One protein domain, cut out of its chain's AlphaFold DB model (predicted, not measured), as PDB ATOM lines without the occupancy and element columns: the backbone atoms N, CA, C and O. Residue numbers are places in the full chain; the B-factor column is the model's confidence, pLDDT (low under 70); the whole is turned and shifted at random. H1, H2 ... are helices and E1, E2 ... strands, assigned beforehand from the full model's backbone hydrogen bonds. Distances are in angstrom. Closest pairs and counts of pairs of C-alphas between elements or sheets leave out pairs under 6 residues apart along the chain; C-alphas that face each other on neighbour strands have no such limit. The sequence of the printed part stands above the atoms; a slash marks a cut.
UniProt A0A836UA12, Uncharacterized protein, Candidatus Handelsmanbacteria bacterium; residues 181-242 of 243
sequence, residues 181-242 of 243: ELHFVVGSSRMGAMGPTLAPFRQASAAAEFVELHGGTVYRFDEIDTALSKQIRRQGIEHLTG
ATOM      1  N   GLU A 181      70.933 228.941 197.423       89.12
ATOM      2  CA  GLU A 181      69.975 228.482 196.405       89.12
ATOM      3  C   GLU A 181      70.512 227.329 195.542       89.12
ATOM      4  O   GLU A 181      69.790 226.794 194.700       89.12
ATOM      5  N   LEU A 182      71.775 226.938 195.729       94.69
ATOM      6  CA  LEU A 182      72.448 225.938 194.907       94.69
ATOM      7  C   LEU A 182      72.427 224.546 195.546       94.69
ATOM      8  O   LEU A 182      72.272 224.368 196.754       94.69
ATOM      9  N   HIS A 183      72.614 223.555 194.683       96.06
ATOM     10  CA  HIS A 183      72.891 222.165 195.005       96.06
ATOM     11  C   HIS A 183      74.346 221.872 194.653       96.06
ATOM     12  O   HIS A 183      74.802 222.236 193.571       96.06
ATOM     13  N   PHE A 184      75.075 221.204 195.536       96.25
ATOM     14  CA  PHE A 184      76.488 220.903 195.349       96.25
ATOM     15  C   PHE A 184      76.689 219.402 195.229       96.25
ATOM     16  O   PHE A 184      76.209 218.654 196.070       96.25
ATOM     17  N   VAL A 185      77.414 218.950 194.209       96.56
ATOM     18  CA  VAL A 185      77.821 217.544 194.111       96.56
ATOM     19  C   VAL A 185      79.262 217.399 194.571       96.56
ATOM     20  O   VAL A 185      80.144 218.127 194.109       96.56
ATOM     21  N   VAL A 186      79.495 216.443 195.471       95.12
ATOM     22  CA  VAL A 186      80.803 216.163 196.072       95.12
ATOM     23  C   VAL A 186      81.184 214.705 195.866       95.12
ATOM     24  O   VAL A 186      80.328 213.825 195.880       95.12
ATOM     25  N   GLY A 187      82.478 214.440 195.671       92.06
ATOM     26  CA  GLY A 187      82.993 213.079 195.499       92.06
ATOM     27  C   GLY A 187      82.694 212.471 194.129       92.06
ATOM     28  O   GLY A 187      82.781 211.257 193.969       92.06
ATOM     29  N   SER A 188      82.337 213.293 193.140       93.56
ATOM     30  CA  SER A 188      82.219 212.824 191.762       93.56
ATOM     31  C   SER A 188      83.590 212.469 191.186       93.56
ATOM     32  O   SER A 188      84.604 213.058 191.559       93.56
ATOM     33  N   SER A 189      83.608 211.584 190.194       90.81
ATOM     34  CA  SER A 189      84.803 211.275 189.394       90.81
ATOM     35  C   SER A 189      85.319 212.458 188.560       90.81
ATOM     36  O   SER A 189      86.420 212.395 188.009       90.81
ATOM     37  N   ARG A 190      84.543 213.545 188.433       91.88
ATOM     38  CA  ARG A 190      84.939 214.744 187.690       91.88
ATOM     39  C   ARG A 190      85.746 215.687 188.570       91.88
ATOM     40  O   ARG A 190      85.280 216.159 189.603       91.88
ATOM     41  N   MET A 191      86.938 216.015 188.086       89.12
ATOM     42  CA  MET A 191      87.823 216.996 188.704       89.12
ATOM     43  C   MET A 191      87.597 218.387 188.118       89.12
ATOM     44  O   MET A 191      87.375 218.546 186.917       89.12
ATOM     45  N   GLY A 192      87.691 219.404 188.973       90.06
ATOM     46  CA  GLY A 192      87.841 220.786 188.539       90.06
ATOM     47  C   GLY A 192      89.280 221.077 188.108       90.06
ATOM     48  O   GLY A 192      90.184 220.260 188.288       90.06
ATOM     49  N   ALA A 193      89.522 222.286 187.597       88.38
ATOM     50  CA  ALA A 193      90.861 222.714 187.171       88.38
ATOM     51  C   ALA A 193      91.919 222.648 188.293       88.38
ATOM     52  O   ALA A 193      93.108 222.551 188.015       88.38
ATOM     53  N   MET A 194      91.476 222.691 189.553       90.25
ATOM     54  CA  MET A 194      92.317 222.703 190.752       90.25
ATOM     55  C   MET A 194      92.192 221.414 191.594       90.25
ATOM     56  O   MET A 194      92.558 221.424 192.767       90.25
ATOM     57  N   GLY A 195      91.675 220.315 191.026       90.50
ATOM     58  CA  GLY A 195      91.466 219.037 191.727       90.50
ATOM     59  C   GLY A 195      90.002 218.782 192.111       90.50
ATOM     60  O   GLY A 195      89.103 219.311 191.444       90.50
ATOM     61  N   PRO A 196      89.733 217.966 193.153       94.06
ATOM     62  CA  PRO A 196      88.376 217.714 193.627       94.06
ATOM     63  C   PRO A 196      87.634 219.006 193.918       94.06
ATOM     64  O   PRO A 196      88.193 219.961 194.460       94.06
ATOM     65  N   THR A 197      86.365 219.041 193.534       92.50
ATOM     66  CA  THR A 197      85.588 220.272 193.552       92.50
ATOM     67  C   THR A 197      84.168 220.029 194.041       92.50
ATOM     68  O   THR A 197      83.634 218.927 193.929       92.50
ATOM     69  N   LEU A 198      83.578 221.087 194.589       94.56
ATOM     70  CA  LEU A 198      82.155 221.190 194.872       94.56
ATOM     71  C   LEU A 198      81.482 221.659 193.582       94.56
ATOM     72  O   LEU A 198      81.553 222.845 193.268       94.56
ATOM     73  N   ALA A 199      80.876 220.759 192.811       94.88
ATOM     74  CA  ALA A 199      80.232 221.138 191.554       94.88
ATOM     75  C   ALA A 199      78.870 221.807 191.841       94.88
ATOM     76  O   ALA A 199      77.989 221.125 192.371       94.88
ATOM     77  N   PRO A 200      78.672 223.107 191.534       95.50
ATOM     78  CA  PRO A 200      77.442 223.816 191.869       95.50
ATOM     79  C   PRO A 200      76.388 223.709 190.758       95.50
ATOM     80  O   PRO A 200      76.679 223.915 189.579       95.50
ATOM     81  N   PHE A 201      75.133 223.482 191.142       96.12
ATOM     82  CA  PHE A 201      73.980 223.378 190.251       96.12
ATOM     83  C   PHE A 201      72.807 224.191 190.784       96.12
ATOM     84  O   PHE A 201      72.445 224.100 191.953       96.12
ATOM     85  N   ARG A 202      72.154 224.961 189.911       94.94
ATOM     86  CA  ARG A 202      70.939 225.707 190.280       94.94
ATOM     87  C   ARG A 202      69.707 224.810 190.418       94.94
ATOM     88  O   ARG A 202      68.782 225.145 191.143       94.94
ATOM     89  N   GLN A 203      69.669 223.702 189.683       94.94
ATOM     90  CA  GLN A 203      68.517 222.803 189.611       94.94
ATOM     91  C   GLN A 203      68.882 221.449 190.210       94.94
ATOM     92  O   GLN A 203      69.899 220.865 189.836       94.94
ATOM     93  N   ALA A 204      68.020 220.933 191.088       94.69
ATOM     94  CA  ALA A 204      68.196 219.621 191.707       94.69
ATOM     95  C   ALA A 204      68.275 218.485 190.671       94.69
ATOM     96  O   ALA A 204      69.077 217.571 190.827       94.69
ATOM     97  N   SER A 205      67.496 218.565 189.587       96.88
ATOM     98  CA  SER A 205      67.511 217.566 188.510       96.88
ATOM     99  C   SER A 205      68.857 217.506 187.789       96.88
ATOM    100  O   SER A 205      69.380 216.422 187.572       96.88
ATOM    101  N   ALA A 206      69.466 218.658 187.493       96.94
ATOM    102  CA  ALA A 206      70.784 218.711 186.863       96.94
ATOM    103  C   ALA A 206      71.884 218.131 187.772       96.94
ATOM    104  O   ALA A 206      72.799 217.470 187.288       96.94
ATOM    105  N   ALA A 207      71.780 218.346 189.090       96.88
ATOM    106  CA  ALA A 207      72.679 217.720 190.059       96.88
ATOM    107  C   ALA A 207      72.495 216.194 190.102       96.88
ATOM    108  O   ALA A 207      73.482 215.463 190.143       96.88
ATOM    109  N   ALA A 208      71.249 215.713 190.050       96.56
ATOM    110  CA  ALA A 208      70.945 214.286 190.023       96.56
ATOM    111  C   ALA A 208      71.487 213.609 188.754       96.56
ATOM    112  O   ALA A 208      72.202 212.618 188.858       96.56
ATOM    113  N   GLU A 209      71.252 214.192 187.575       97.88
ATOM    114  CA  GLU A 209      71.814 213.701 186.307       97.88
ATOM    115  C   GLU A 209      73.352 213.661 186.342       97.88
ATOM    116  O   GLU A 209      73.981 212.714 185.868       97.88
ATOM    117  N   PHE A 210      73.984 214.673 186.943       97.44
ATOM    118  CA  PHE A 210      75.434 214.693 187.106       97.44
ATOM    119  C   PHE A 210      75.932 213.559 188.014       97.44
ATOM    120  O   PHE A 210      76.939 212.925 187.697       97.44
ATOM    121  N   VAL A 211      75.223 213.272 189.110       97.56
ATOM    122  CA  VAL A 211      75.529 212.140 189.998       97.56
ATOM    123  C   VAL A 211      75.349 210.803 189.282       97.56
ATOM    124  O   VAL A 211      76.188 209.922 189.445       97.56
ATOM    125  N   GLU A 212      74.329 210.640 188.441       97.06
ATOM    126  CA  GLU A 212      74.161 209.411 187.652       97.06
ATOM    127  C   GLU A 212      75.336 209.176 186.694       97.06
ATOM    128  O   GLU A 212      75.825 208.055 186.555       97.06
ATOM    129  N   LEU A 213      75.825 210.238 186.049       96.62
ATOM    130  CA  LEU A 213      76.891 210.140 185.051       96.62
ATOM    131  C   LEU A 213      78.296 210.051 185.655       96.62
ATOM    132  O   LEU A 213      79.211 209.513 185.023       96.62
ATOM    133  N   HIS A 214      78.513 210.660 186.818       95.88
ATOM    134  CA  HIS A 214      79.853 210.881 187.365       95.88
ATOM    135  C   HIS A 214      80.023 210.412 188.808       95.88
ATOM    136  O   HIS A 214      81.147 210.454 189.318       95.88
ATOM    137  N   GLY A 215      78.956 209.926 189.437       95.06
ATOM    138  CA  GLY A 215      78.917 209.567 190.846       95.06
ATOM    139  C   GLY A 215      78.940 210.786 191.769       95.06
ATOM    140  O   GLY A 215      78.862 211.940 191.339       95.06
ATOM    141  N   GLY A 216      79.108 210.508 193.059       94.38
ATOM    142  CA  GLY A 216      79.121 211.507 194.121       94.38
ATOM    143  C   GLY A 216      77.779 211.630 194.835       94.38
ATOM    144  O   GLY A 216      76.858 210.847 194.612       94.38
ATOM    145  N   THR A 217      77.690 212.627 195.707       95.62
ATOM    146  CA  THR A 217      76.522 212.870 196.560       95.62
ATOM    147  C   THR A 217      76.114 214.333 196.459       95.62
ATOM    148  O   THR A 217      76.976 215.214 196.415       95.62
ATOM    149  N   VAL A 218      74.804 214.584 196.398       96.06
ATOM    150  CA  VAL A 218      74.231 215.937 196.397       96.06
ATOM    151  C   VAL A 218      74.126 216.444 197.834       96.06
ATOM    152  O   VAL A 218      73.608 215.738 198.691       96.06
ATOM    153  N   TYR A 219      74.563 217.679 198.056       95.69
ATOM    154  CA  TYR A 219      74.471 218.425 199.307       95.69
ATOM    155  C   TYR A 219      73.813 219.786 199.060       95.69
ATOM    156  O   TYR A 219      73.955 220.384 197.985       95.69
ATOM    157  N   ARG A 220      73.119 220.306 200.067       94.25
ATOM    158  CA  ARG A 220      72.744 221.717 200.174       94.25
ATOM    159  C   ARG A 220      73.831 222.517 200.886       94.25
ATOM    160  O   ARG A 220      74.744 221.962 201.486       94.25
ATOM    161  N   PHE A 221      73.746 223.843 200.790       91.75
ATOM    162  CA  PHE A 221      74.741 224.747 201.371       91.75
ATOM    163  C   PHE A 221      74.906 224.588 202.891       91.75
ATOM    164  O   PHE A 221      76.024 224.636 203.390       91.75
ATOM    165  N   ASP A 222      73.808 224.373 203.608       90.44
ATOM    166  CA  ASP A 222      73.755 224.166 205.057       90.44
ATOM    167  C   ASP A 222      74.393 222.846 205.513       90.44
ATOM    168  O   ASP A 222      74.815 222.729 206.660       90.44
ATOM    169  N   GLU A 223      74.539 221.880 204.607       92.19
ATOM    170  CA  GLU A 223      75.193 220.596 204.874       92.19
ATOM    171  C   GLU A 223      76.712 220.645 204.620       92.19
ATOM    172  O   GLU A 223      77.429 219.682 204.902       92.19
ATOM    173  N   ILE A 224      77.230 221.753 204.075       91.94
ATOM    174  CA  ILE A 224      78.657 221.912 203.782       91.94
ATOM    175  C   ILE A 224      79.372 222.422 205.027       91.94
ATOM    176  O   ILE A 224      79.407 223.618 205.314       91.94
ATOM    177  N   ASP A 225      80.014 221.499 205.734       91.94
ATOM    178  CA  ASP A 225      80.756 221.799 206.949       91.94
ATOM    179  C   ASP A 225      82.289 221.748 206.765       91.94
ATOM    180  O   ASP A 225      82.870 221.511 205.692       91.94
ATOM    181  N   THR A 226      82.996 221.996 207.868       93.00
ATOM    182  CA  THR A 226      84.462 221.933 207.878       93.00
ATOM    183  C   THR A 226      85.002 220.506 207.729       93.00
ATOM    184  O   THR A 226      86.156 220.336 207.335       93.00
ATOM    185  N   ALA A 227      84.212 219.474 208.031       92.94
ATOM    186  CA  ALA A 227      84.621 218.084 207.867       92.94
ATOM    187  C   ALA A 227      84.591 217.684 206.386       92.94
ATOM    188  O   ALA A 227      85.578 217.143 205.878       92.94
ATOM    189  N   LEU A 228      83.524 218.048 205.674       93.81
ATOM    190  CA  LEU A 228      83.358 217.825 204.245       93.81
ATOM    191  C   LEU A 228      84.452 218.536 203.443       93.81
ATOM    192  O   LEU A 228      85.109 217.928 202.599       93.81
ATOM    193  N   SER A 229      84.740 219.804 203.750       91.88
ATOM    194  CA  SER A 229      85.833 220.532 203.083       91.88
ATOM    195  C   SER A 229      87.213 219.895 203.320       91.88
ATOM    196  O   SER A 229      88.023 219.802 202.393       91.88
ATOM    197  N   LYS A 230      87.483 219.380 204.529       93.50
ATOM    198  CA  LYS A 230      88.708 218.614 204.824       93.50
ATOM    199  C   LYS A 230      88.758 217.297 204.048       93.50
ATOM    200  O   LYS A 230      89.830 216.929 203.564       93.50
ATOM    201  N   GLN A 231      87.629 216.608 203.906       91.81
ATOM    202  CA  GLN A 231      87.525 215.380 203.120       91.81
ATOM    203  C   GLN A 231      87.876 215.628 201.650       91.81
ATOM    204  O   GLN A 231      88.731 214.926 201.116       91.81
ATOM    205  N   ILE A 232      87.293 216.653 201.020       92.94
ATOM    206  CA  ILE A 232      87.569 217.007 199.615       92.94
ATOM    207  C   ILE A 232      89.057 217.299 199.414       92.94
ATOM    208  O   ILE A 232      89.674 216.849 198.448       92.94
ATOM    209  N   ARG A 233      89.669 218.014 200.365       90.50
ATOM    210  CA  ARG A 233      91.103 218.303 200.318       90.50
ATOM    211  C   ARG A 233      91.948 217.029 200.384       90.50
ATOM    212  O   ARG A 233      92.927 216.927 199.650       90.50
ATOM    213  N   ARG A 234      91.581 216.068 201.239       88.94
ATOM    214  CA  ARG A 234      92.279 214.778 201.355       88.94
ATOM    215  C   ARG A 234      92.127 213.933 200.088       88.94
ATOM    216  O   ARG A 234      93.138 213.445 199.598       88.94
ATOM    217  N   GLN A 235      90.928 213.876 199.507       85.69
ATOM    218  CA  GLN A 235      90.696 213.221 198.211       85.69
ATOM    219  C   GLN A 235      91.608 213.779 197.111       85.69
ATOM    220  O   GLN A 235      92.054 213.049 196.229       85.69
ATOM    221  N   GLY A 236      91.914 215.080 197.162       85.75
ATOM    222  CA  GLY A 236      92.812 215.708 196.195       85.75
ATOM    223  C   GLY A 236      94.239 215.194 196.315       85.75
ATOM    224  O   GLY A 236      94.897 214.989 195.303       85.75
ATOM    225  N   ILE A 237      94.695 214.942 197.541       86.75
ATOM    226  CA  ILE A 237      96.005 214.338 197.789       86.75
ATOM    227  C   ILE A 237      96.019 212.888 197.307       86.75
ATOM    228  O   ILE A 237      96.912 212.536 196.544       86.75
ATOM    229  N   GLU A 238      95.012 212.092 197.672       86.38
ATOM    230  CA  GLU A 238      94.885 210.680 197.275       86.38
ATOM    231  C   GLU A 238      94.956 210.521 195.748       86.38
ATOM    232  O   GLU A 238      95.809 209.791 195.237       86.38
ATOM    233  N   HIS A 239      94.177 211.322 195.012       81.00
ATOM    234  CA  HIS A 239      94.167 211.299 193.548       81.00
ATOM    235  C   HIS A 239      95.522 211.647 192.916       81.00
ATOM    236  O   HIS A 239      95.891 211.068 191.897       81.00
ATOM    237  N   LEU A 240      96.273 212.582 193.505       81.06
ATOM    238  CA  LEU A 240      97.613 212.933 193.028       81.06
ATOM    239  C   LEU A 240      98.647 211.849 193.358       81.06
ATOM    240  O   LEU A 240      99.629 211.704 192.632       81.06
ATOM    241  N   THR A 241      98.442 211.104 194.445       85.81
ATOM    242  CA  THR A 241      99.354 210.047 194.900       85.81
ATOM    243  C   THR A 241      99.053 208.662 194.320       85.81
ATOM    244  O   THR A 241      99.898 207.782 194.434       85.81
ATOM    245  N   GLY A 242      97.903 208.470 193.660       74.56
ATOM    246  CA  GLY A 242      97.552 207.220 192.974       74.56
ATOM    247  C   GLY A 242      97.231 206.040 193.900       74.56
ATOM    248  O   GLY A 242      97.348 204.892 193.467       74.56
TER     249      GLY A 242
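This is residues 181 to 242 of the 243 residues of an uncharacterized protein of Candidatus Handelsmanbacteria bacterium (UniProt A0A836UA12). A small three-stranded sheet has one helix, H1, over one face, running along the strands, while a longer helix, H2, sits off to the side near the Val 186 end of E1. The printed part has 62 residues, with E1, E2, H1, E3 and H2 in that order along the chain. The sheet runs E2, E1, E3, all antiparallel, and the class is mixed, helices and strands. The whole is compact, with a radius of gyration of the C-alphas of 11.4 A and spans of 33 by 25 by 17 A.

E1, residues 183 to 186, begins at C-alpha 183 (72.891, 222.165, 195.005) and is 10.0 A long. E2 is residues 199 to 201, 6.8 A, and E3 is residues 217 to 220, 10.3 A. H1, residues 204 to 214, measures 15.2 A. H2, residues 226 to 241, measures 23.1 A and ends at C-alpha 241 (99.354, 210.047, 194.900).

E1 is the inner strand. Beside E3, N 184 and O 219 are 2.8 A apart, within hydrogen-bond range; beside E2, N 201 and O 183 are 2.7 A apart. E1 and E2 form a hairpin. E2, H1 and E3 make a split strand-helix-strand unit, with E1 between its two strands and a right-handed crossover. H1 is on the sheet, making two layers, a helix on one face of a sheet, at a height over the sheet of 8.6 A. It lies over E1, at 11 degrees on the local plane; their closest C-alphas, His 183 and Ala 204, are 6.3 A apart. H2 is only just not on the sheet, with 4 pairs of C-alphas within 10 A; the closest C-alphas of E1 and H2, Val 186 and Ile 232, are 7.7 A apart. H1 and H2 are apart. In both helices every O i to N i+4 pair is within hydrogen-bond range.

The C-alphas farthest apart, Glu 181 and Gly 242, are 35.0 A apart. The printed part has no cut. The link from E1 to E2, 12 residues, is long; the other three are tight. No printed residue has a pLDDT under 70.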